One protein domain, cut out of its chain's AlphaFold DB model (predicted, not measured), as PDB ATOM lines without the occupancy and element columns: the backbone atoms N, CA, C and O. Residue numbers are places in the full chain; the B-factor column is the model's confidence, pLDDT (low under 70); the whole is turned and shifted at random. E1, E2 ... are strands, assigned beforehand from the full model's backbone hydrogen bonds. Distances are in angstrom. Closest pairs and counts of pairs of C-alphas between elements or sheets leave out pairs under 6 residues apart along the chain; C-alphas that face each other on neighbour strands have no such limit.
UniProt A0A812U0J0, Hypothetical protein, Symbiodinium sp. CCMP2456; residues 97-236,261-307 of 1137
ATOM      1  N   VAL A  97      -3.117   6.208  37.164       68.06
ATOM      2  CA  VAL A  97      -3.354   5.958  35.732       68.06
ATOM      3  C   VAL A  97      -4.340   4.806  35.557       68.06
ATOM      4  O   VAL A  97      -4.092   3.700  36.034       68.06
ATOM      5  N   VAL A  98      -5.437   5.055  34.843       67.50
ATOM      6  CA  VAL A  98      -6.475   4.066  34.522       67.50
ATOM      7  C   VAL A  98      -6.227   3.522  33.102       67.50
ATOM      8  O   VAL A  98      -6.281   4.302  32.144       67.50
ATOM      9  N   PRO A  99      -5.878   2.228  32.937       57.19
ATOM     10  CA  PRO A  99      -5.520   1.644  31.639       57.19
ATOM     11  C   PRO A  99      -6.721   1.397  30.704       57.19
ATOM     12  O   PRO A  99      -7.874   1.385  31.123       57.19
ATOM     13  N   SER A 100      -6.412   1.192  29.417       52.88
ATOM     14  CA  SER A 100      -7.322   1.301  28.263       52.88
ATOM     15  C   SER A 100      -8.417   0.234  28.125       52.88
ATOM     16  O   SER A 100      -9.340   0.424  27.332       52.88
ATOM     17  N   ASP A 101      -8.319  -0.883  28.840       50.31
ATOM     18  CA  ASP A 101      -9.062  -2.105  28.496       50.31
ATOM     19  C   ASP A 101     -10.423  -2.216  29.208       50.31
ATOM     20  O   ASP A 101     -11.089  -3.248  29.122       50.31
ATOM     21  N   GLN A 102     -10.843  -1.175  29.937       50.94
ATOM     22  CA  GLN A 102     -12.109  -1.151  30.671       50.94
ATOM     23  C   GLN A 102     -12.826   0.191  30.489       50.94
ATOM     24  O   GLN A 102     -12.239   1.249  30.723       50.94
ATOM     25  N   ASP A 103     -14.116   0.148  30.143       51.09
ATOM     26  CA  ASP A 103     -15.031   1.254  30.426       51.09
ATOM     27  C   ASP A 103     -15.071   1.429  31.951       51.09
ATOM     28  O   ASP A 103     -15.675   0.642  32.685       51.09
ATOM     29  N   ALA A 104     -14.340   2.425  32.446       57.62
ATOM     30  CA  ALA A 104     -14.173   2.669  33.869       57.62
ATOM     31  C   ALA A 104     -15.432   3.356  34.415       57.62
ATOM     32  O   ALA A 104     -15.529   4.582  34.453       57.62
ATOM     33  N   THR A 105     -16.417   2.550  34.812       62.41
ATOM     34  CA  THR A 105     -17.561   2.997  35.615       62.41
ATOM     35  C   THR A 105     -17.215   2.835  37.090       62.41
ATOM     36  O   THR A 105     -17.097   1.720  37.596       62.41
ATOM     37  N   TRP A 106     -16.988   3.949  37.785       67.88
ATOM     38  CA  TRP A 106     -16.600   3.935  39.196       67.88
ATOM     39  C   TRP A 106     -17.772   4.387  40.074       67.88
ATOM     40  O   TRP A 106     -18.131   5.565  40.021       67.88
ATOM     41  N   PRO A 107     -18.373   3.488  40.881       59.19
ATOM     42  CA  PRO A 107     -19.307   3.882  41.929       59.19
ATOM     43  C   PRO A 107     -18.528   4.517  43.092       59.19
ATOM     44  O   PRO A 107     -17.741   3.856  43.773       59.19
ATOM     45  N   LEU A 108     -18.727   5.812  43.319       61.66
ATOM     46  CA  LEU A 108     -17.968   6.611  44.280       61.66
ATOM     47  C   LEU A 108     -18.859   7.106  45.426       61.66
ATOM     48  O   LEU A 108     -20.010   7.482  45.220       61.66
ATOM     49  N   ALA A 109     -18.293   7.101  46.634       53.16
ATOM     50  CA  ALA A 109     -18.801   7.789  47.827       53.16
ATOM     51  C   ALA A 109     -18.099   9.151  48.030       53.16
ATOM     52  O   ALA A 109     -18.247   9.807  49.052       53.16
ATOM     53  N   GLY A 110     -17.235   9.548  47.093       58.75
ATOM     54  CA  GLY A 110     -16.407  10.750  47.175       58.75
ATOM     55  C   GLY A 110     -15.081  10.563  46.438       58.75
ATOM     56  O   GLY A 110     -14.502   9.476  46.449       58.75
ATOM     57  N   LEU A 111     -14.582  11.616  45.793       74.00
ATOM     58  CA  LEU A 111     -13.266  11.615  45.151       74.00
ATOM     59  C   LEU A 111     -12.529  12.894  45.533       74.00
ATOM     60  O   LEU A 111     -12.980  13.989  45.208       74.00
ATOM     61  N   ALA A 112     -11.389  12.750  46.203       68.06
ATOM     62  CA  ALA A 112     -10.558  13.872  46.612       68.06
ATOM     63  C   ALA A 112      -9.120  13.684  46.103       68.06
ATOM     64  O   ALA A 112      -8.418  12.752  46.501       68.06
ATOM     65  N   LEU A 113      -8.661  14.572  45.221       66.75
ATOM     66  CA  LEU A 113      -7.247  14.653  44.844       66.75
ATOM     67  C   LEU A 113      -6.575  15.648  45.796       66.75
ATOM     68  O   LEU A 113      -6.725  16.862  45.649       66.75
ATOM     69  N   LEU A 114      -5.901  15.120  46.819       64.88
ATOM     70  CA  LEU A 114      -5.319  15.893  47.916       64.88
ATOM     71  C   LEU A 114      -3.797  15.749  47.872       64.88
ATOM     72  O   LEU A 114      -3.255  14.794  48.407       64.88
ATOM     73  N   SER A 115      -3.097  16.692  47.246       59.47
ATOM     74  CA  SER A 115      -1.630  16.742  47.308       59.47
ATOM     75  C   SER A 115      -1.161  17.710  48.395       59.47
ATOM     76  O   SER A 115      -1.783  18.750  48.628       59.47
ATOM     77  N   ASP A 116      -0.060  17.367  49.061       55.59
ATOM     78  CA  ASP A 116       0.575  18.131  50.135       55.59
ATOM     79  C   ASP A 116       1.478  19.273  49.647       55.59
ATOM     80  O   ASP A 116       1.891  20.068  50.492       55.59
ATOM     81  N   GLN A 117       1.737  19.389  48.329       54.00
ATOM     82  CA  GLN A 117       2.207  20.612  47.637       54.00
ATOM     83  C   GLN A 117       2.524  20.448  46.131       54.00
ATOM     84  O   GLN A 117       2.717  21.459  45.455       54.00
ATOM     85  N   THR A 118       2.585  19.229  45.581       59.16
ATOM     86  CA  THR A 118       3.060  18.963  44.200       59.16
ATOM     87  C   THR A 118       1.958  18.734  43.156       59.16
ATOM     88  O   THR A 118       2.257  18.714  41.964       59.16
ATOM     89  N   GLY A 119       0.697  18.631  43.584       65.31
ATOM     90  CA  GLY A 119      -0.466  18.321  42.748       65.31
ATOM     91  C   GLY A 119      -0.594  16.838  42.415       65.31
ATOM     92  O   GLY A 119       0.397  16.171  42.135       65.31
ATOM     93  N   SER A 120      -1.824  16.317  42.453       75.50
ATOM     94  CA  SER A 120      -2.116  14.914  42.143       75.50
ATOM     95  C   SER A 120      -2.691  14.768  40.734       75.50
ATOM     96  O   SER A 120      -3.531  15.564  40.318       75.50
ATOM     97  N   THR A 121      -2.316  13.724  39.999       78.31
ATOM     98  CA  THR A 121      -2.820  13.482  38.636       78.31
ATOM     99  C   THR A 121      -3.673  12.221  38.546       78.31
ATOM    100  O   THR A 121      -3.288  11.154  39.019       78.31
ATOM    101  N   LEU A 122      -4.838  12.319  37.906       82.44
ATOM    102  CA  LEU A 122      -5.662  11.172  37.527       82.44
ATOM    103  C   LEU A 122      -5.747  11.130  36.006       82.44
ATOM    104  O   LEU A 122      -6.315  12.034  35.403       82.44
ATOM    105  N   LYS A 123      -5.176  10.102  35.376       80.44
ATOM    106  CA  LYS A 123      -5.111   9.994  33.915       80.44
ATOM    107  C   LYS A 123      -5.840   8.756  33.416       80.44
ATOM    108  O   LYS A 123      -5.436   7.640  33.725       80.44
ATOM    109  N   HIS A 124      -6.869   8.946  32.599       82.50
ATOM    110  CA  HIS A 124      -7.565   7.864  31.902       82.50
ATOM    111  C   HIS A 124      -6.998   7.688  30.494       82.50
ATOM    112  O   HIS A 124      -7.015   8.622  29.693       82.50
ATOM    113  N   LEU A 125      -6.470   6.496  30.202       75.69
ATOM    114  CA  LEU A 125      -5.873   6.155  28.903       75.69
ATOM    115  C   LEU A 125      -6.851   5.431  27.963       75.69
ATOM    116  O   LEU A 125      -6.485   5.138  26.827       75.69
ATOM    117  N   GLY A 126      -8.064   5.120  28.426       67.56
ATOM    118  CA  GLY A 126      -9.074   4.427  27.628       67.56
ATOM    119  C   GLY A 126      -9.657   5.259  26.492       67.56
ATOM    120  O   GLY A 126      -9.711   6.488  26.540       67.56
ATOM    121  N   ALA A 127     -10.109   4.551  25.455       68.31
ATOM    122  CA  ALA A 127     -10.810   5.154  24.326       68.31
ATOM    123  C   ALA A 127     -12.257   5.560  24.669       68.31
ATOM    124  O   ALA A 127     -12.777   6.466  24.015       68.31
ATOM    125  N   GLY A 128     -12.875   4.894  25.654       71.50
ATOM    126  CA  GLY A 128     -14.228   5.155  26.157       71.50
ATOM    127  C   GLY A 128     -14.285   6.178  27.306       71.50
ATOM    128  O   GLY A 128     -13.238   6.572  27.837       71.50
ATOM    129  N   PRO A 129     -15.496   6.615  27.700       77.50
ATOM    130  CA  PRO A 129     -15.693   7.642  28.719       77.50
ATOM    131  C   PRO A 129     -15.256   7.184  30.114       77.50
ATOM    132  O   PRO A 129     -15.571   6.078  30.551       77.50
ATOM    133  N   LEU A 130     -14.593   8.075  30.853       83.56
ATOM    134  CA  LEU A 130     -14.406   7.942  32.297       83.56
ATOM    135  C   LEU A 130     -15.713   8.341  32.997       83.56
ATOM    136  O   LEU A 130     -16.029   9.531  33.059       83.56
ATOM    137  N   LEU A 131     -16.475   7.372  33.516       81.81
ATOM    138  CA  LEU A 131     -17.727   7.639  34.232       81.81
ATOM    139  C   LEU A 131     -17.501   7.606  35.748       81.81
ATOM    140  O   LEU A 131     -17.282   6.545  36.338       81.81
ATOM    141  N   LEU A 132     -17.635   8.768  36.383       84.25
ATOM    142  CA  LEU A 132     -17.633   8.927  37.834       84.25
ATOM    143  C   LEU A 132     -19.087   9.019  38.312       84.25
ATOM    144  O   LEU A 132     -19.761  10.021  38.065       84.25
ATOM    145  N   ASN A 133     -19.580   7.959  38.954       81.38
ATOM    146  CA  ASN A 133     -20.968   7.860  39.399       81.38
ATOM    147  C   ASN A 133     -21.049   7.916  40.927       81.38
ATOM    148  O   ASN A 133     -20.622   6.979  41.601       81.38
ATOM    149  N   PHE A 134     -21.581   9.006  41.468       80.62
ATOM    150  CA  PHE A 134     -21.679   9.234  42.905       80.62
ATOM    151  C   PHE A 134     -23.020   8.725  43.456       80.62
ATOM    152  O   PHE A 134     -24.073   8.914  42.851       80.62
ATOM    153  N   SER A 135     -22.964   8.015  44.586       63.25
ATOM    154  CA  SER A 135     -24.075   7.205  45.104       63.25
ATOM    155  C   SER A 135     -24.922   7.886  46.185       63.25
ATOM    156  O   SER A 135     -26.054   7.438  46.384       63.25
ATOM    157  N   GLN A 136     -24.404   8.875  46.925       62.28
ATOM    158  CA  GLN A 136     -25.104   9.488  48.064       62.28
ATOM    159  C   GLN A 136     -25.182  11.019  47.976       62.28
ATOM    160  O   GLN A 136     -24.325  11.684  47.402       62.28
ATOM    161  N   GLU A 137     -26.194  11.592  48.640       54.19
ATOM    162  CA  GLU A 137     -26.480  13.038  48.691       54.19
ATOM    163  C   GLU A 137     -25.366  13.911  49.310       54.19
ATOM    164  O   GLU A 137     -25.476  15.137  49.288       54.19
ATOM    165  N   ASN A 138     -24.315  13.320  49.889       56.09
ATOM    166  CA  ASN A 138     -23.196  14.036  50.517       56.09
ATOM    167  C   ASN A 138     -21.857  13.885  49.785       56.09
ATOM    168  O   ASN A 138     -20.864  14.470  50.220       56.09
ATOM    169  N   ASP A 139     -21.832  13.162  48.669       70.44
ATOM    170  CA  ASP A 139     -20.587  12.797  48.006       70.44
ATOM    171  C   ASP A 139     -20.213  13.851  46.956       70.44
ATOM    172  O   ASP A 139     -21.050  14.282  46.165       70.44
ATOM    173  N   GLY A 140     -18.955  14.289  46.938       80.12
ATOM    174  CA  GLY A 140     -18.480  15.321  46.016       80.12
ATOM    175  C   GLY A 140     -17.121  15.011  45.401       80.12
ATOM    176  O   GLY A 140     -16.410  14.093  45.826       80.12
ATOM    177  N   LEU A 141     -16.778  15.793  44.378       86.19
ATOM    178  CA  LEU A 141     -15.455  15.822  43.767       86.19
ATOM    179  C   LEU A 141     -14.701  17.054  44.265       86.19
ATOM    180  O   LEU A 141     -15.144  18.181  44.042       86.19
ATOM    181  N   GLU A 142     -13.535  16.852  44.866       85.00
ATOM    182  CA  GLU A 142     -12.663  17.943  45.295       85.00
ATOM    183  C   GLU A 142     -11.246  17.776  44.735       85.00
ATOM    184  O   GLU A 142     -10.553  16.798  45.020       85.00
ATOM    185  N   LEU A 143     -10.804  18.747  43.930       85.38
ATOM    186  CA  LEU A 143      -9.439  18.809  43.413       85.38
ATOM    187  C   LEU A 143      -8.675  19.929  44.120       85.38
ATOM    188  O   LEU A 143      -9.002  21.109  43.960       85.38
ATOM    189  N   ALA A 144      -7.649  19.572  44.890       79.88
ATOM    190  CA  ALA A 144      -6.813  20.525  45.613       79.88
ATOM    191  C   ALA A 144      -5.465  20.762  44.909       79.88
ATOM    192  O   ALA A 144      -4.923  19.844  44.312       79.88
ATOM    193  N   PHE A 145      -4.917  21.979  45.009       75.06
ATOM    194  CA  PHE A 145      -3.520  22.342  44.695       75.06
ATOM    195  C   PHE A 145      -2.919  21.722  43.422       75.06
ATOM    196  O   PHE A 145      -2.284  20.680  43.496       75.06
ATOM    197  N   SER A 146      -3.058  22.363  42.258       78.44
ATOM    198  CA  SER A 146      -2.447  21.897  40.992       78.44
ATOM    199  C   SER A 146      -2.808  20.456  40.582       78.44
ATOM    200  O   SER A 146      -2.134  19.875  39.733       78.44
ATOM    201  N   SER A 147      -3.852  19.858  41.171       83.50
ATOM    202  CA  SER A 147      -4.294  18.507  40.816       83.50
ATOM    203  C   SER A 147      -5.033  18.493  39.485       83.50
ATOM    204  O   SER A 147      -5.861  19.365  39.228       83.50
ATOM    205  N   ILE A 148      -4.772  17.489  38.649       84.56
ATOM    206  CA  ILE A 148      -5.294  17.427  37.282       84.56
ATOM    207  C   ILE A 148      -5.988  16.089  37.032       84.56
ATOM    208  O   ILE A 148      -5.386  15.029  37.203       84.56
ATOM    209  N   ILE A 149      -7.230  16.134  36.551       87.19
ATOM    210  CA  ILE A 149      -7.869  14.992  35.890       87.19
ATOM    211  C   ILE A 149      -7.649  15.128  34.383       87.19
ATOM    212  O   ILE A 149      -8.074  16.116  33.798       87.19
ATOM    213  N   GLN A 150      -7.013  14.141  33.757       86.69
ATOM    214  CA  GLN A 150      -6.821  14.049  32.311       86.69
ATOM    215  C   GLN A 150      -7.604  12.862  31.755       86.69
ATOM    216  O   GLN A 150      -7.319  11.711  32.088       86.69
ATOM    217  N   ALA A 151      -8.565  13.121  30.875       85.25
ATOM    218  CA  ALA A 151      -9.331  12.075  30.202       85.25
ATOM    219  C   ALA A 151      -9.707  12.516  28.786       85.25
ATOM    220  O   ALA A 151      -9.829  13.702  28.514       85.25
ATOM    221  N   ARG A 152      -9.935  11.579  27.859       84.06
ATOM    222  CA  ARG A 152     -10.498  11.947  26.550       84.06
ATOM    223  C   ARG A 152     -11.947  12.408  26.705       84.06
ATOM    224  O   ARG A 152     -12.277  13.529  26.322       84.06
ATOM    225  N   GLU A 153     -12.782  11.555  27.284       85.94
ATOM    226  CA  GLU A 153     -14.163  11.856  27.646       85.94
ATOM    227  C   GLU A 153     -14.351  11.588  29.141       85.94
ATOM    228  O   GLU A 153     -13.902  10.557  29.644       85.94
ATOM    229  N   ILE A 154     -14.993  12.515  29.851       87.44
ATOM    230  CA  ILE A 154     -15.342  12.370  31.266       87.44
ATOM    231  C   ILE A 154     -16.822  12.670  31.482       87.44
ATOM    232  O   ILE A 154     -17.367  13.638  30.952       87.44
ATOM    233  N   ARG A 155     -17.482  11.846  32.292       87.44
ATOM    234  CA  ARG A 155     -18.863  12.062  32.706       87.44
ATOM    235  C   ARG A 155     -18.967  11.919  34.216       87.44
ATOM    236  O   ARG A 155     -18.597  10.886  34.764       87.44
ATOM    237  N   ILE A 156     -19.460  12.959  34.876       87.69
ATOM    238  CA  ILE A 156     -19.706  12.985  36.316       87.69
ATOM    239  C   ILE A 156     -21.207  13.073  36.534       87.69
ATOM    240  O   ILE A 156     -21.833  14.005  36.037       87.69
ATOM    241  N   ILE A 157     -21.762  12.109  37.266       85.19
ATOM    242  CA  ILE A 157     -23.187  12.047  37.605       85.19
ATOM    243  C   ILE A 157     -23.369  11.804  39.103       85.19
ATOM    244  O   ILE A 157     -22.557  11.125  39.732       85.19
ATOM    245  N   GLY A 158     -24.441  12.358  39.670       77.56
ATOM    246  CA  GLY A 158     -24.826  12.139  41.070       77.56
ATOM    247  C   GLY A 158     -23.982  12.874  42.119       77.56
ATOM    248  O   GLY A 158     -24.198  12.655  43.307       77.56
ATOM    249  N   ALA A 159     -23.023  13.722  41.727       84.31
ATOM    250  CA  ALA A 159     -22.205  14.468  42.684       84.31
ATOM    251  C   ALA A 159     -23.039  15.555  43.383       84.31
ATOM    252  O   ALA A 159     -23.868  16.204  42.752       84.31
ATOM    253  N   LYS A 160     -22.796  15.820  44.670       85.88
ATOM    254  CA  LYS A 160     -23.378  16.973  45.372       85.88
ATOM    255  C   LYS A 160     -22.682  18.273  44.984       85.88
ATOM    256  O   LYS A 160     -23.326  19.236  44.571       85.88
ATOM    257  N   HIS A 161     -21.356  18.276  45.102       88.56
ATOM    258  CA  HIS A 161     -20.495  19.414  44.796       88.56
ATOM    259  C   HIS A 161     -19.285  18.982  43.961       88.56
ATOM    260  O   HIS A 161     -18.730  17.901  44.167       88.56
ATOM    261  N   ILE A 162     -18.854  19.843  43.038       89.88
ATOM    262  CA  ILE A 162     -17.603  19.700  42.282       89.88
ATOM    263  C   ILE A 162     -16.772  20.955  42.535       89.88
ATOM    264  O   ILE A 162     -17.143  22.037  42.092       89.88
ATOM    265  N   THR A 163     -15.660  20.828  43.253       89.12
ATOM    266  CA  THR A 163     -14.814  21.963  43.643       89.12
ATOM    267  C   THR A 163     -13.402  21.813  43.091       89.12
ATOM    268  O   THR A 163     -12.696  20.859  43.413       89.12
ATOM    269  N   LEU A 164     -12.973  22.790  42.290       88.12
ATOM    270  CA  LEU A 164     -11.605  22.933  41.798       88.12
ATOM    271  C   LEU A 164     -10.931  24.094  42.530       88.12
ATOM    272  O   LEU A 164     -11.290  25.262  42.349       88.12
ATOM    273  N   ARG A 165      -9.955  23.769  43.379       84.56
ATOM    274  CA  ARG A 165      -9.154  24.762  44.107       84.56
ATOM    275  C   ARG A 165      -7.987  25.268  43.246       84.56
ATOM    276  O   ARG A 165      -7.888  24.947  42.067       84.56
ATOM    277  N   GLN A 166      -7.106  26.072  43.847       83.25
ATOM    278  CA  GLN A 166      -5.971  26.736  43.189       83.25
ATOM    279  C   GLN A 166      -5.211  25.837  42.204       83.25
ATOM    280  O   GLN A 166      -4.641  24.816  42.597       83.25
ATOM    281  N   ASN A 167      -5.188  26.258  40.934       77.88
ATOM    282  CA  ASN A 167      -4.515  25.607  39.801       77.88
ATOM    283  C   ASN A 167      -4.973  24.172  39.498       77.88
ATOM    284  O   ASN A 167      -4.369  23.509  38.656       77.88
ATOM    285  N   ALA A 168      -6.022  23.675  40.155       83.81
ATOM    286  CA  ALA A 168      -6.567  22.364  39.851       83.81
ATOM    287  C   ALA A 168      -7.328  22.399  38.522       83.81
ATOM    288  O   ALA A 168      -7.984  23.396  38.212       83.81
ATOM    289  N   ALA A 169      -7.265  21.321  37.742       85.38
ATOM    290  CA  ALA A 169      -7.880  21.288  36.425       85.38
ATOM    291  C   ALA A 169      -8.572  19.967  36.082       85.38
ATOM    292  O   ALA A 169      -8.119  18.884  36.452       85.38
ATOM    293  N   ILE A 170      -9.653  20.063  35.310       87.81
ATOM    294  CA  ILE A 170     -10.216  18.929  34.571       87.81
ATOM    295  C   ILE A 170      -9.923  19.180  33.098       87.81
ATOM    296  O   ILE A 170     -10.508  20.075  32.489       87.81
ATOM    297  N   ASP A 171      -8.997  18.412  32.539       86.62
ATOM    298  CA  ASP A 171      -8.570  18.495  31.150       86.62
ATOM    299  C   ASP A 171      -9.160  17.324  30.358       86.62
ATOM    300  O   ASP A 171      -8.718  16.175  30.472       86.62
ATOM    301  N   ALA A 172     -10.215  17.617  29.594       84.88
ATOM    302  CA  ALA A 172     -10.889  16.637  28.760       84.88
ATOM    303  C   ALA A 172     -11.366  17.221  27.432       84.88
ATOM    304  O   ALA A 172     -11.702  18.400  27.350       84.88
ATOM    305  N   SER A 173     -11.416  16.377  26.394       80.94
ATOM    306  CA  SER A 173     -11.930  16.778  25.076       80.94
ATOM    307  C   SER A 173     -13.458  16.865  25.049       80.94
ATOM    308  O   SER A 173     -14.015  17.701  24.342       80.94
ATOM    309  N   VAL A 174     -14.129  16.031  25.847       83.06
ATOM    310  CA  VAL A 174     -15.574  16.074  26.090       83.06
ATOM    311  C   VAL A 174     -15.809  15.838  27.579       83.06
ATOM    312  O   VAL A 174     -15.329  14.851  28.136       83.06
ATOM    313  N   ALA A 175     -16.533  16.735  28.235       85.69
ATOM    314  CA  ALA A 175     -16.857  16.635  29.649       85.69
ATOM    315  C   ALA A 175     -18.342  16.918  29.877       85.69
ATOM    316  O   ALA A 175     -18.852  17.947  29.446       85.69
ATOM    317  N   SER A 176     -19.030  16.030  30.592       86.81
ATOM    318  CA  SER A 176     -20.378  16.286  31.111       86.81
ATOM    319  C   SER A 176     -20.329  16.209  32.631       86.81
ATOM    320  O   SER A 176     -20.065  15.141  33.184       86.81
ATOM    321  N   LEU A 177     -20.483  17.354  33.296       87.62
ATOM    322  CA  LEU A 177     -20.366  17.489  34.745       87.62
ATOM    323  C   LEU A 177     -21.736  17.835  35.334       87.62
ATOM    324  O   LEU A 177     -22.242  18.940  35.126       87.62
ATOM    325  N   GLU A 178     -22.315  16.903  36.083       87.06
ATOM    326  CA  GLU A 178     -23.572  17.097  36.800       87.06
ATOM    327  C   GLU A 178     -23.329  17.103  38.313       87.06
ATOM    328  O   GLU A 178     -22.800  16.142  38.877       87.06
ATOM    329  N   ALA A 179     -23.735  18.198  38.961       87.06
ATOM    330  CA  ALA A 179     -23.772  18.341  40.410       87.06
ATOM    331  C   ALA A 179     -25.183  18.738  40.876       87.06
ATOM    332  O   ALA A 179     -25.865  19.513  40.207       87.06
ATOM    333  N   SER A 180     -25.645  18.238  42.023       85.69
ATOM    334  CA  SER A 180     -26.980  18.565  42.542       85.69
ATOM    335  C   SER A 180     -27.055  19.948  43.196       85.69
ATOM    336  O   SER A 180     -28.134  20.541  43.196       85.69
ATOM    337  N   GLU A 181     -25.936  20.482  43.701       87.75
ATOM    338  CA  GLU A 181     -25.847  21.808  44.325       87.75
ATOM    339  C   GLU A 181     -24.907  22.740  43.550       87.75
ATOM    340  O   GLU A 181     -25.376  23.646  42.861       87.75
ATOM    341  N   GLU A 182     -23.589  22.532  43.625       89.94
ATOM    342  CA  GLU A 182     -22.611  23.531  43.169       89.94
ATOM    343  C   GLU A 182     -21.450  22.946  42.352       89.94
ATOM    344  O   GLU A 182     -20.837  21.946  42.727       89.94
ATOM    345  N   ILE A 183     -21.090  23.632  41.261       89.94
ATOM    346  CA  ILE A 183     -19.800  23.470  40.575       89.94
ATOM    347  C   ILE A 183     -18.989  24.746  40.795       89.94
ATOM    348  O   ILE A 183     -19.284  25.792  40.216       89.94
ATOM    349  N   ASN A 184     -17.950  24.663  41.620       89.69
ATOM    350  CA  ASN A 184     -17.064  25.774  41.923       89.69
ATOM    351  C   ASN A 184     -15.688  25.548  41.296       89.69
ATOM    352  O   ASN A 184     -14.848  24.830  41.832       89.69
ATOM    353  N   ALA A 185     -15.457  26.196  40.161       86.31
ATOM    354  CA  ALA A 185     -14.189  26.212  39.449       86.31
ATOM    355  C   ALA A 185     -13.535  27.602  39.478       86.31
ATOM    356  O   ALA A 185     -12.829  27.960  38.545       86.31
ATOM    357  N   HIS A 186     -13.772  28.416  40.515       82.00
ATOM    358  CA  HIS A 186     -13.252  29.787  40.572       82.00
ATOM    359  C   HIS A 186     -11.716  29.861  40.621       82.00
ATOM    360  O   HIS A 186     -11.121  30.716  39.969       82.00
ATOM    361  N   GLN A 187     -11.079  28.989  41.408       80.62
ATOM    362  CA  GLN A 187      -9.620  28.970  41.593       80.62
ATOM    363  C   GLN A 187      -8.921  27.913  40.724       80.62
ATOM    364  O   GLN A 187      -7.691  27.831  40.730       80.62
ATOM    365  N   GLY A 188      -9.697  27.104  40.007       77.69
ATOM    366  CA  GLY A 188      -9.217  26.072  39.098       77.69
ATOM    367  C   GLY A 188      -9.590  26.369  37.648       77.69
ATOM    368  O   GLY A 188     -10.130  27.428  37.334       77.69
ATOM    369  N   ALA A 189      -9.305  25.417  36.764       78.00
ATOM    370  CA  ALA A 189      -9.599  25.506  35.340       78.00
ATOM    371  C   ALA A 189     -10.416  24.301  34.862       78.00
ATOM    372  O   ALA A 189     -10.097  23.146  35.138       78.00
ATOM    373  N   LEU A 190     -11.458  24.564  34.083       79.00
ATOM    374  CA  LEU A 190     -12.106  23.550  33.259       79.00
ATOM    375  C   LEU A 190     -11.524  23.699  31.852       79.00
ATOM    376  O   LEU A 190     -11.632  24.777  31.276       79.00
ATOM    377  N   GLY A 191     -10.859  22.656  31.352       70.31
ATOM    378  CA  GLY A 191     -10.129  22.675  30.084       70.31
ATOM    379  C   GLY A 191      -8.850  23.522  30.144       70.31
ATOM    380  O   GLY A 191      -8.894  24.753  30.130       70.31
ATOM    381  N   GLN A 192      -7.679  22.872  30.180       65.31
ATOM    382  CA  GLN A 192      -6.423  23.560  29.831       65.31
ATOM    383  C   GLN A 192      -6.207  23.600  28.308       65.31
ATOM    384  O   GLN A 192      -5.417  24.409  27.817       65.31
ATOM    385  N   GLY A 193      -6.941  22.769  27.562       62.53
ATOM    386  CA  GLY A 193      -7.010  22.771  26.105       62.53
ATOM    387  C   GLY A 193      -8.410  23.056  25.554       62.53
ATOM    388  O   GLY A 193      -9.269  23.651  26.193       62.53
ATOM    389  N   GLU A 194      -8.633  22.628  24.319       63.88
ATOM    390  CA  GLU A 194      -9.917  22.742  23.639       63.88
ATOM    391  C   GLU A 194     -10.787  21.500  23.896       63.88
ATOM    392  O   GLU A 194     -10.525  20.440  23.327       63.88
ATOM    393  N   GLY A 195     -11.846  21.636  24.698       66.75
ATOM    394  CA  GLY A 195     -12.845  20.582  24.902       66.75
ATOM    395  C   GLY A 195     -14.269  21.107  25.059       66.75
ATOM    396  O   GLY A 195     -14.448  22.266  25.436       66.75
ATOM    397  N   ILE A 196     -15.252  20.247  24.768       76.12
ATOM    398  CA  ILE A 196     -16.691  20.525  24.877       76.12
ATOM    399  C   ILE A 196     -17.148  20.212  26.295       76.12
ATOM    400  O   ILE A 196     -17.056  19.063  26.728       76.12
ATOM    401  N   PHE A 197     -17.649  21.216  27.014       81.38
ATOM    402  CA  PHE A 197     -18.083  21.064  28.404       81.38
ATOM    403  C   PHE A 197     -19.585  21.305  28.531       81.38
ATOM    404  O   PHE A 197     -20.086  22.375  28.188       81.38
ATOM    405  N   SER A 198     -20.297  20.319  29.069       82.81
ATOM    406  CA  SER A 198     -21.682  20.455  29.503       82.81
ATOM    407  C   SER A 198     -21.712  20.494  31.028       82.81
ATOM    408  O   SER A 198     -21.303  19.527  31.672       82.81
ATOM    409  N   LEU A 199     -22.123  21.619  31.614       85.38
ATOM    410  CA  LEU A 199     -22.148  21.809  33.069       85.38
ATOM    411  C   LEU A 199     -23.583  21.968  33.553       85.38
ATOM    412  O   LEU A 199     -24.334  22.782  33.007       85.38
ATOM    413  N   ARG A 200     -23.933  21.244  34.616       85.19
ATOM    414  CA  ARG A 200     -25.264  21.287  35.216       85.19
ATOM    415  C   ARG A 200     -25.191  21.292  36.735       85.19
ATOM    416  O   ARG A 200     -24.683  20.345  37.325       85.19
ATOM    417  N   ALA A 201     -25.709  22.352  37.350       86.94
ATOM    418  CA  ALA A 201     -25.821  22.485  38.803       86.94
ATOM    419  C   ALA A 201     -26.876  23.521  39.202       86.94
ATOM    420  O   ALA A 201     -27.382  24.255  38.348       86.94
ATOM    421  N   GLN A 202     -27.202  23.622  40.496       87.94
ATOM    422  CA  GLN A 202     -27.982  24.768  40.973       87.94
ATOM    423  C   GLN A 202     -27.159  26.049  40.851       87.94
ATOM    424  O   GLN A 202     -27.665  27.036  40.328       87.94
ATOM    425  N   ARG A 203     -25.884  26.020  41.251       90.00
ATOM    426  CA  ARG A 203     -24.962  27.154  41.137       90.00
ATOM    427  C   ARG A 203     -23.663  26.756  40.443       90.00
ATOM    428  O   ARG A 203     -23.091  25.708  40.731       90.00
ATOM    429  N   VAL A 204     -23.169  27.613  39.552       90.06
ATOM    430  CA  VAL A 204     -21.872  27.430  38.887       90.06
ATOM    431  C   VAL A 204     -21.032  28.696  39.034       90.06
ATOM    432  O   VAL A 204     -21.454  29.789  38.657       90.06
ATOM    433  N   LEU A 205     -19.823  28.541  39.572       89.19
ATOM    434  CA  LEU A 205     -18.822  29.598  39.692       89.19
ATOM    435  C   LEU A 205     -17.643  29.258  38.784       89.19
ATOM    436  O   LEU A 205     -16.937  28.280  39.029       89.19
ATOM    437  N   LEU A 206     -17.417  30.059  37.743       86.56
ATOM    438  CA  LEU A 206     -16.337  29.822  36.786       86.56
ATOM    439  C   LEU A 206     -15.167  30.783  36.999       86.56
ATOM    440  O   LEU A 206     -15.333  32.006  37.068       86.56
ATOM    441  N   GLY A 207     -13.981  30.185  37.089       74.31
ATOM    442  CA  GLY A 207     -12.672  30.826  37.119       74.31
ATOM    443  C   GLY A 207     -12.014  30.905  35.743       74.31
ATOM    444  O   GLY A 207     -12.663  30.803  34.701       74.31
ATOM    445  N   SER A 208     -10.695  31.072  35.740       65.75
ATOM    446  CA  SER A 208      -9.863  31.077  34.535       65.75
ATOM    447  C   SER A 208      -9.863  29.709  33.832       65.75
ATOM    448  O   SER A 208      -9.412  28.729  34.419       65.75
ATOM    449  N   GLY A 209     -10.293  29.621  32.566       63.00
ATOM    450  CA  GLY A 209     -10.213  28.375  31.784       63.00
ATOM    451  C   GLY A 209     -10.661  28.537  30.328       63.00
ATOM    452  O   GLY A 209     -11.625  29.243  30.053       63.00
ATOM    453  N   ARG A 210      -9.977  27.894  29.373       62.38
ATOM    454  CA  ARG A 210     -10.350  27.944  27.945       62.38
ATOM    455  C   ARG A 210     -11.290  26.773  27.644       62.38
ATOM    456  O   ARG A 210     -10.927  25.631  27.873       62.38
ATOM    457  N   LEU A 211     -12.482  27.052  27.115       64.38
ATOM    458  CA  LEU A 211     -13.520  26.044  26.867       64.38
ATOM    459  C   LEU A 211     -13.968  26.082  25.400       64.38
ATOM    460  O   LEU A 211     -14.457  27.104  24.924       64.38
ATOM    461  N   ARG A 212     -13.847  24.960  24.678       54.41
ATOM    462  CA  ARG A 212     -14.277  24.843  23.275       54.41
ATOM    463  C   ARG A 212     -15.711  24.339  23.213       54.41
ATOM    464  O   ARG A 212     -15.947  23.143  23.191       54.41
ATOM    465  N   ALA A 213     -16.629  25.283  23.085       54.62
ATOM    466  CA  ALA A 213     -18.068  25.080  23.150       54.62
ATOM    467  C   ALA A 213     -18.542  24.596  24.531       54.62
ATOM    468  O   ALA A 213     -18.229  23.496  24.987       54.62
ATOM    469  N   ALA A 214     -19.279  25.458  25.224       62.34
ATOM    470  CA  ALA A 214     -19.748  25.195  26.575       62.34
ATOM    471  C   ALA A 214     -21.265  25.365  26.627       62.34
ATOM    472  O   ALA A 214     -21.780  26.458  26.387       62.34
ATOM    473  N   SER A 215     -21.960  24.275  26.938       71.56
ATOM    474  CA  SER A 215     -23.393  24.253  27.219       71.56
ATOM    475  C   SER A 215     -23.551  24.235  28.736       71.56
ATOM    476  O   SER A 215     -23.367  23.213  29.392       71.56
ATOM    477  N   ILE A 216     -23.778  25.402  29.328       76.06
ATOM    478  CA  ILE A 216     -23.857  25.570  30.777       76.06
ATOM    479  C   ILE A 216     -25.297  25.914  31.125       76.06
ATOM    480  O   ILE A 216     -25.786  27.005  30.824       76.06
ATOM    481  N   VAL A 217     -25.972  24.976  31.780       73.62
ATOM    482  CA  VAL A 217     -27.363  25.133  32.202       73.62
ATOM    483  C   VAL A 217     -27.413  25.060  33.719       73.62
ATOM    484  O   VAL A 217     -27.132  24.021  34.313       73.62
ATOM    485  N   VAL A 218     -27.791  26.169  34.350       80.62
ATOM    486  CA  VAL A 218     -27.924  26.276  35.802       80.62
ATOM    487  C   VAL A 218     -29.373  26.490  36.214       80.62
ATOM    488  O   VAL A 218     -30.157  27.129  35.507       80.62
ATOM    489  N   GLU A 219     -29.742  25.971  37.382       79.94
ATOM    490  CA  GLU A 219     -31.075  26.232  37.935       79.94
ATOM    491  C   GLU A 219     -31.133  27.618  38.601       79.94
ATOM    492  O   GLU A 219     -32.083  28.359  38.370       79.94
ATOM    493  N   GLN A 220     -30.105  28.002  39.368       86.88
ATOM    494  CA  GLN A 220     -30.005  29.279  40.087       86.88
ATOM    495  C   GLN A 220     -28.942  30.190  39.448       86.88
ATOM    496  O   GLN A 220     -29.194  30.768  38.395       86.88
ATOM    497  N   ASP A 221     -27.768  30.353  40.061       88.50
ATOM    498  CA  ASP A 221     -26.808  31.393  39.679       88.50
ATOM    499  C   ASP A 221     -25.634  30.853  38.863       88.50
ATOM    500  O   ASP A 221     -24.999  29.861  39.229       88.50
ATOM    501  N   LEU A 222     -25.286  31.578  37.801       91.00
ATOM    502  CA  LEU A 222     -24.051  31.397  37.048       91.00
ATOM    503  C   LEU A 222     -23.205  32.659  37.190       91.00
ATOM    504  O   LEU A 222     -23.603  33.728  36.727       91.00
ATOM    505  N   VAL A 223     -22.023  32.537  37.792       91.19
ATOM    506  CA  VAL A 223     -21.120  33.675  37.994       91.19
ATOM    507  C   VAL A 223     -19.777  33.401  37.333       91.19
ATOM    508  O   VAL A 223     -19.049  32.490  37.733       91.19
ATOM    509  N   LEU A 224     -19.425  34.231  36.353       89.81
ATOM    510  CA  LEU A 224     -18.056  34.356  35.868       89.81
ATOM    511  C   LEU A 224     -17.343  35.383  36.738       89.81
ATOM    512  O   LEU A 224     -17.699  36.563  36.754       89.81
ATOM    513  N   LYS A 225     -16.356  34.901  37.486       88.62
ATOM    514  CA  LYS A 225     -15.599  35.706  38.441       88.62
ATOM    515  C   LYS A 225     -14.597  36.636  37.752       88.62
ATOM    516  O   LYS A 225     -14.244  36.434  36.591       88.62
ATOM    517  N   ARG A 226     -14.135  37.665  38.468       85.62
ATOM    518  CA  ARG A 226     -13.109  38.592  37.955       85.62
ATOM    519  C   ARG A 226     -11.867  37.854  37.444       85.62
ATOM    520  O   ARG A 226     -11.379  36.938  38.105       85.62
ATOM    521  N   GLY A 227     -11.355  38.276  36.287       79.94
ATOM    522  CA  GLY A 227     -10.191  37.669  35.629       79.94
ATOM    523  C   GLY A 227     -10.463  36.321  34.947       79.94
ATOM    524  O   GLY A 227      -9.542  35.722  34.389       79.94
ATOM    525  N   SER A 228     -11.706  35.826  34.971       82.31
ATOM    526  CA  SER A 228     -12.100  34.630  34.224       82.31
ATOM    527  C   SER A 228     -12.184  34.934  32.732       82.31
ATOM    528  O   SER A 228     -12.807  35.911  32.322       82.31
ATOM    529  N   ARG A 229     -11.610  34.063  31.898       83.50
ATOM    530  CA  ARG A 229     -11.685  34.170  30.438       83.50
ATOM    531  C   ARG A 229     -12.298  32.916  29.850       83.50
ATOM    532  O   ARG A 229     -11.630  31.895  29.847       83.50
ATOM    533  N   LEU A 230     -13.507  33.014  29.311       82.88
ATOM    534  CA  LEU A 230     -14.195  31.944  28.594       82.88
ATOM    535  C   LEU A 230     -14.003  32.148  27.085       82.88
ATOM    536  O   LEU A 230     -14.343  33.201  26.560       82.88
ATOM    537  N   GLN A 231     -13.447  31.179  26.360       82.88
ATOM    538  CA  GLN A 231     -13.134  31.370  24.938       82.88
ATOM    539  C   GLN A 231     -13.371  30.115  24.103       82.88
ATOM    540  O   GLN A 231     -12.684  29.119  24.312       82.88
ATOM    541  N   SER A 232     -14.231  30.234  23.089       80.75
ATOM    542  CA  SER A 232     -14.362  29.302  21.968       80.75
ATOM    543  C   SER A 232     -13.501  29.759  20.784       80.75
ATOM    544  O   SER A 232     -13.458  30.943  20.449       80.75
ATOM    545  N   SER A 233     -12.814  28.820  20.133       70.38
ATOM    546  CA  SER A 233     -11.997  29.062  18.935       70.38
ATOM    547  C   SER A 233     -12.769  28.913  17.620       70.38
ATOM    548  O   SER A 233     -12.212  29.137  16.545       70.38
ATOM    549  N   GLN A 234     -14.044  28.521  17.682       76.12
ATOM    550  CA  GLN A 234     -14.852  28.298  16.490       76.12
ATOM    551  C   GLN A 234     -15.331  29.618  15.890       76.12
ATOM    552  O   GLN A 234     -15.916  30.465  16.561       76.12
ATOM    553  N   ARG A 235     -15.082  29.761  14.587       83.44
ATOM    554  CA  ARG A 235     -15.719  30.762  13.737       83.44
ATOM    555  C   ARG A 235     -17.022  30.188  13.207       83.44
ATOM    556  O   ARG A 235     -17.034  29.050  12.733       83.44
ATOM    557  N   ARG A 236     -18.096  30.970  13.247       78.31
ATOM    558  CA  ARG A 236     -19.386  30.579  12.670       78.31
ATOM    559  C   ARG A 236     -19.579  31.300  11.350       78.31
ATOM    560  O   ARG A 236     -19.467  32.516  11.307       78.31
ATOM    561  N   LEU A 261     -31.620  19.324  24.453       57.75
ATOM    562  CA  LEU A 261     -32.086  20.575  23.848       57.75
ATOM    563  C   LEU A 261     -31.013  21.665  23.819       57.75
ATOM    564  O   LEU A 261     -30.963  22.403  22.842       57.75
ATOM    565  N   ALA A 262     -30.177  21.767  24.855       56.88
ATOM    566  CA  ALA A 262     -29.104  22.760  24.923       56.88
ATOM    567  C   ALA A 262     -27.972  22.421  23.940       56.88
ATOM    568  O   ALA A 262     -27.436  23.305  23.277       56.88
ATOM    569  N   ASP A 263     -27.692  21.126  23.780       57.59
ATOM    570  CA  ASP A 263     -26.658  20.613  22.875       57.59
ATOM    571  C   ASP A 263     -27.099  20.614  21.398       57.59
ATOM    572  O   ASP A 263     -26.275  20.481  20.496       57.59
ATOM    573  N   ASN A 264     -28.402  20.775  21.137       61.97
ATOM    574  CA  ASN A 264     -28.981  20.813  19.792       61.97
ATOM    575  C   ASN A 264     -29.242  22.247  19.291       61.97
ATOM    576  O   ASN A 264     -29.790  22.430  18.202       61.97
ATOM    577  N   VAL A 265     -28.869  23.276  20.065       67.50
ATOM    578  CA  VAL A 265     -28.898  24.665  19.585       67.50
ATOM    579  C   VAL A 265     -27.578  24.986  18.880       67.50
ATOM    580  O   VAL A 265     -26.502  24.643  19.356       67.50
ATOM    581  N   SER A 266     -27.638  25.670  17.738       72.94
ATOM    582  CA  SER A 266     -26.478  25.985  16.890       72.94
ATOM    583  C   SER A 266     -25.621  27.152  17.417       72.94
ATOM    584  O   SER A 266     -25.267  28.045  16.647       72.94
ATOM    585  N   PHE A 267     -25.318  27.181  18.717       80.69
ATOM    586  CA  PHE A 267     -24.477  28.200  19.359       80.69
ATOM    587  C   PHE A 267     -23.228  27.562  19.966       80.69
ATOM    588  O   PHE A 267     -23.236  26.389  20.324       80.69
ATOM    589  N   ASP A 268     -22.149  28.335  20.076       80.88
ATOM    590  CA  ASP A 268     -20.885  27.824  20.607       80.88
ATOM    591  C   ASP A 268     -20.894  27.878  22.137       80.88
ATOM    592  O   ASP A 268     -20.508  26.925  22.805       80.88
ATOM    593  N   ILE A 269     -21.350  28.994  22.708       86.38
ATOM    594  CA  ILE A 269     -21.493  29.150  24.156       86.38
ATOM    595  C   ILE A 269     -22.963  29.390  24.474       86.38
ATOM    596  O   ILE A 269     -23.538  30.405  24.073       86.38
ATOM    597  N   VAL A 270     -23.549  28.459  25.225       87.38
ATOM    598  CA  VAL A 270     -24.925  28.523  25.715       87.38
ATOM    599  C   VAL A 270     -24.877  28.643  27.231       87.38
ATOM    600  O   VAL A 270     -24.459  27.709  27.907       87.38
ATOM    601  N   LEU A 271     -25.294  29.788  27.768       89.69
ATOM    602  CA  LEU A 271     -25.419  30.019  29.205       89.69
ATOM    603  C   LEU A 271     -26.897  30.207  29.538       89.69
ATOM    604  O   LEU A 271     -27.516  31.162  29.067       89.69
ATOM    605  N   ALA A 272     -27.466  29.324  30.352       89.12
ATOM    606  CA  ALA A 272     -28.871  29.389  30.731       89.12
ATOM    607  C   ALA A 272     -29.059  29.351  32.249       89.12
ATOM    608  O   ALA A 272     -28.486  28.494  32.912       89.12
ATOM    609  N   SER A 273     -29.898  30.243  32.778       89.88
ATOM    610  CA  SER A 273     -30.338  30.275  34.176       89.88
ATOM    611  C   SER A 273     -31.871  30.348  34.267       89.88
ATOM    612  O   SER A 273     -32.504  31.208  33.643       89.88
ATOM    613  N   ARG A 274     -32.482  29.425  35.029       85.00
ATOM    614  CA  ARG A 274     -33.950  29.268  35.116       85.00
ATOM    615  C   ARG A 274     -34.610  30.011  36.272       85.00
ATOM    616  O   ARG A 274     -35.767  30.406  36.126       85.00
ATOM    617  N   GLN A 275     -33.930  30.190  37.398       84.31
ATOM    618  CA  GLN A 275     -34.476  30.850  38.594       84.31
ATOM    619  C   GLN A 275     -33.529  31.892  39.205       84.31
ATOM    620  O   GLN A 275     -33.977  32.696  40.018       84.31
ATOM    621  N   GLY A 276     -32.247  31.896  38.834       85.94
ATOM    622  CA  GLY A 276     -31.261  32.844  39.354       85.94
ATOM    623  C   GLY A 276     -30.703  33.757  38.273       85.94
ATOM    624  O   GLY A 276     -31.352  34.008  37.251       85.94
ATOM    625  N   SER A 277     -29.515  34.294  38.531       91.19
ATOM    626  CA  SER A 277     -28.898  35.340  37.714       91.19
ATOM    627  C   SER A 277     -27.656  34.858  36.966       91.19
ATOM    628  O   SER A 277     -26.927  33.979  37.432       91.19
ATOM    629  N   ILE A 278     -27.399  35.454  35.798       93.62
ATOM    630  CA  ILE A 278     -26.124  35.296  35.084       93.62
ATOM    631  C   ILE A 278     -25.302  36.557  35.332       93.62
ATOM    632  O   ILE A 278     -25.697  37.649  34.923       93.62
ATOM    633  N   VAL A 279     -24.159  36.419  35.997       93.06
ATOM    634  CA  VAL A 279     -23.298  37.544  36.367       93.06
ATOM    635  C   VAL A 279     -21.926  37.371  35.733       93.06
ATOM    636  O   VAL A 279     -21.204  36.423  36.030       93.06
ATOM    637  N   VAL A 280     -21.555  38.318  34.879       92.50
ATOM    638  CA  VAL A 280     -20.203  38.460  34.334       92.50
ATOM    639  C   VAL A 280     -19.549  39.601  35.100       92.50
ATOM    640  O   VAL A 280     -19.919  40.759  34.899       92.50
ATOM    641  N   GLU A 281     -18.647  39.291  36.031       91.12
ATOM    642  CA  GLU A 281     -17.969  40.307  36.842       91.12
ATOM    643  C   GLU A 281     -17.018  41.185  35.997       91.12
ATOM    644  O   GLU A 281     -16.799  40.957  34.808       91.12
ATOM    645  N   GLU A 282     -16.490  42.251  36.600       87.75
ATOM    646  CA  GLU A 282     -15.486  43.120  35.966       87.75
ATOM    647  C   GLU A 282     -14.231  42.317  35.590       87.75
ATOM    648  O   GLU A 282     -13.902  41.336  36.253       87.75
ATOM    649  N   ASP A 283     -13.542  42.706  34.518       85.94
ATOM    650  CA  ASP A 283     -12.366  42.002  33.973       85.94
ATOM    651  C   ASP A 283     -12.611  40.540  33.545       85.94
ATOM    652  O   ASP A 283     -11.668  39.836  33.187       85.94
ATOM    653  N   ALA A 284     -13.857  40.054  33.580       87.94
ATOM    654  CA  ALA A 284     -14.210  38.773  32.984       87.94
ATOM    655  C   ALA A 284     -14.433  38.943  31.473       87.94
ATOM    656  O   ALA A 284     -15.128  39.862  31.029       87.94
ATOM    657  N   GLU A 285     -13.863  38.041  30.679       88.69
ATOM    658  CA  GLU A 285     -13.895  38.096  29.217       88.69
ATOM    659  C   GLU A 285     -14.541  36.839  28.636       88.69
ATOM    660  O   GLU A 285     -14.156  35.718  28.970       88.69
ATOM    661  N   MET A 286     -15.492  37.006  27.720       90.25
ATOM    662  CA  MET A 286     -16.082  35.904  26.963       90.25
ATOM    663  C   MET A 286     -15.892  36.108  25.460       90.25
ATOM    664  O   MET A 286     -16.277  37.152  24.934       90.25
ATOM    665  N   TYR A 287     -15.377  35.093  24.759       90.44
ATOM    666  CA  TYR A 287     -15.186  35.092  23.304       90.44
ATOM    667  C   TYR A 287     -15.819  33.867  22.630       90.44
ATOM    668  O   TYR A 287     -15.485  32.739  22.985       90.44
ATOM    669  N   ALA A 288     -16.699  34.066  21.647       89.06
ATOM    670  CA  ALA A 288     -17.264  32.992  20.818       89.06
ATOM    671  C   ALA A 288     -17.897  33.528  19.527       89.06
ATOM    672  O   ALA A 288     -18.351  34.669  19.493       89.06
ATOM    673  N   GLY A 289     -17.960  32.700  18.479       87.12
ATOM    674  CA  GLY A 289     -18.640  33.040  17.225       87.12
ATOM    675  C   GLY A 289     -20.159  33.112  17.363       87.12
ATOM    676  O   GLY A 289     -20.800  33.905  16.676       87.12
ATOM    677  N   ALA A 290     -20.735  32.337  18.283       87.88
ATOM    678  CA  ALA A 290     -22.157  32.374  18.599       87.88
ATOM    679  C   ALA A 290     -22.419  32.253  20.111       87.88
ATOM    680  O   ALA A 290     -22.119  31.221  20.717       87.88
ATOM    681  N   PHE A 291     -23.035  33.284  20.700       89.88
ATOM    682  CA  PHE A 291     -23.482  33.314  22.096       89.88
ATOM    683  C   PHE A 291     -24.996  33.194  22.223       89.88
ATOM    684  O   PHE A 291     -25.739  33.906  21.546       89.88
ATOM    685  N   LEU A 292     -25.433  32.379  23.178       89.75
ATOM    686  CA  LEU A 292     -26.813  32.306  23.634       89.75
ATOM    687  C   LEU A 292     -26.853  32.470  25.159       89.75
ATOM    688  O   LEU A 292     -26.464  31.567  25.893       89.75
ATOM    689  N   LEU A 293     -27.305  33.632  25.633       92.62
ATOM    690  CA  LEU A 293     -27.431  33.976  27.051       92.62
ATOM    691  C   LEU A 293     -28.914  34.024  27.432       92.62
ATOM    692  O   LEU A 293     -29.635  34.916  26.994       92.62
ATOM    693  N   CYS A 294     -29.378  33.080  28.244       91.94
ATOM    694  CA  CYS A 294     -30.791  32.913  28.569       91.94
ATOM    695  C   CYS A 294     -31.030  32.982  30.078       91.94
ATOM    696  O   CYS A 294     -30.744  32.035  30.800       91.94
ATOM    697  N   GLY A 295     -31.611  34.073  30.558       90.94
ATOM    698  CA  GLY A 295     -32.044  34.244  31.939       90.94
ATOM    699  C   GLY A 295     -33.549  34.476  32.011       90.94
ATOM    700  O   GLY A 295     -34.107  35.255  31.237       90.94
ATOM    701  N   THR A 296     -34.221  33.824  32.955       86.69
ATOM    702  CA  THR A 296     -35.589  34.214  33.349       86.69
ATOM    703  C   THR A 296     -35.593  35.458  34.239       86.69
ATOM    704  O   THR A 296     -36.590  36.177  34.255       86.69
ATOM    705  N   SER A 297     -34.491  35.713  34.958       89.25
ATOM    706  CA  SER A 297     -34.311  36.861  35.849       89.25
ATOM    707  C   SER A 297     -33.244  37.836  35.309       89.25
ATOM    708  O   SER A 297     -33.304  38.222  34.140       89.25
ATOM    709  N   ASN A 298     -32.290  38.269  36.131       92.25
ATOM    710  CA  ASN A 298     -31.316  39.296  35.799       92.25
ATOM    711  C   ASN A 298     -30.071  38.702  35.128       92.25
ATOM    712  O   ASN A 298     -29.491  37.720  35.598       92.25
ATOM    713  N   ILE A 299     -29.617  39.356  34.060       94.75
ATOM    714  CA  ILE A 299     -28.285  39.162  33.488       94.75
ATOM    715  C   ILE A 299     -27.496  40.445  33.743       94.75
ATOM    716  O   ILE A 299     -27.834  41.497  33.211       94.75
ATOM    717  N   SER A 300     -26.443  40.368  34.554       94.44
ATOM    718  CA  SER A 300     -25.543  41.493  34.826       94.44
ATOM    719  C   SER A 300     -24.237  41.281  34.077       94.44
ATOM    720  O   SER A 300     -23.410  40.464  34.487       94.44
ATOM    721  N   VAL A 301     -24.013  42.059  33.021       94.31
ATOM    722  CA  VAL A 301     -22.741  42.078  32.297       94.31
ATOM    723  C   VAL A 301     -21.927  43.258  32.811       94.31
ATOM    724  O   VAL A 301     -22.307  44.402  32.601       94.31
ATOM    725  N   ARG A 302     -20.816  43.003  33.506       92.12
ATOM    726  CA  ARG A 302     -19.868  44.043  33.947       92.12
ATOM    727  C   ARG A 302     -18.563  44.002  33.149       92.12
ATOM    728  O   ARG A 302     -17.987  45.060  32.916       92.12
ATOM    729  N   GLY A 303     -18.162  42.814  32.691       88.75
ATOM    730  CA  GLY A 303     -17.007  42.571  31.819       88.75
ATOM    731  C   GLY A 303     -17.292  42.670  30.308       88.75
ATOM    732  O   GLY A 303     -18.139  43.453  29.866       88.75
ATOM    733  N   LEU A 304     -16.561  41.875  29.515       91.38
ATOM    734  CA  LEU A 304     -16.601  41.846  28.046       91.38
ATOM    735  C   LEU A 304     -17.300  40.581  27.525       91.38
ATOM    736  O   LEU A 304     -16.905  39.464  27.855       91.38
ATOM    737  N   VAL A 305     -18.270  40.753  26.623       94.75
ATOM    738  CA  VAL A 305     -18.854  39.663  25.818       94.75
ATOM    739  C   VAL A 305     -18.607  39.965  24.347       94.75
ATOM    740  O   VAL A 305     -19.170  40.916  23.803       94.75
ATOM    741  N   SER A 306     -17.745  39.191  23.692       94.38
ATOM    742  CA  SER A 306     -17.243  39.532  22.365       94.38
ATOM    743  C   SER A 306     -17.346  38.390  21.357       94.38
ATOM    744  O   SER A 306     -16.670  37.374  21.458       94.38
ATOM    745  N   ALA A 307     -18.142  38.607  20.318       94.38
ATOM    746  CA  ALA A 307     -18.142  37.840  19.077       94.38
ATOM    747  C   ALA A 307     -17.353  38.558  17.962       94.38
ATOM    748  O   ALA A 307     -17.638  38.398  16.774       94.38
TER     749      ALA A 307
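This is residues 97 to 236 and 261 to 307 of the 1137 residues of the protein "Hypothetical protein" of Symbiodinium sp. CCMP2456 (UniProt A0A812U0J0). The printed part is wound in stacked turns, a three-sided solenoid with parallel strands in its walls: E3, E7, E9, E12 and E15 in one wall, E4, E8, E10, E13 and E16 in a second, and E2 and the trio E11, E14 and E17 in different turns of the third. The long strands E5 and E6 fold round the corners and take part in each wall; E1 turns one corner at one end of the stack. The 187 printed residues hold no named helix and 17 strands, E1 to E17 along the chain, class all strand: a branched sheet of 14 parallel strands and a parallel sheet in the order E11, E14, E17. The whole is compact, with a radius of gyration of the C-alphas of 15.8 A and spans of 42 by 34 by 33 A.

Residues 97 to 98 pair, parallel, with residues 123 to 124 of E2, residues 121 to 124. E1, residues 105 to 113, bends by 95 degrees at residue 109; it pairs with E3, residues 130 to 134, N 108 to O 133 at 2.8 A, and with E4, residues 141 to 143, N 113 to O 142 at 2.9 A. E5, residues 148 to 164, bends by 153 degrees at residue 155. On one side of it lie E2, N 124 to O 150 at 2.8 A, E3, N 132 to O 155 at 2.8 A, and E4, N 143 to O 163 at 2.9 A; on the other side lies E6, residues 169 to 185, N 156 to O 176 at 2.8 A. E6 bends by 152 degrees at residue 177; E5 lies on one side of it, and on the other side lie E7, residues 196 to 201, N 177 to O 198 at 2.8 A, and E8, residues 203 to 206, N 185 to O 205 at 2.8 A. From E7 the neighbours run to E9, residues 214 to 218, E12, residues 269 to 273, and edge strand E15, residues 290 to 295; N 218 and O 272 are 2.8 A apart. From E8 they run to E10, residues 222 to 224, E13, residues 278 to 280, and edge strand E16, residues 298 to 301; N 280 and O 300 are 2.9 A apart. In the other sheet, E14, residues 285 to 287, is the inner strand between E11, residues 229 to 231, N 230 to O 285 at 2.8 A, and E17, residues 304 to 306, N 286 to O 304 at 2.8 A.

E1 begins at C-alpha 105, (-17.561, 2.997, 35.615), and spans 18.1 A; E7 spans 16.8 A and E15 16.7 A. Bent E5 and E6 span 9.5 A and 8.6 A. E17 ends at C-alpha 306, (-17.243, 39.532, 22.365).

The C-alphas farthest apart, of Asp 101 and Arg 302, are 47.7 A apart. Residues 237 to 260 are not printed, with 19.7 A between C-alphas 236 and 261. Of the links printed whole, none is long. The mean pLDDT of the printed part is 79.2; 44 residues are under 70, among them 97 to 110, 208 to 214 and 261 to 265.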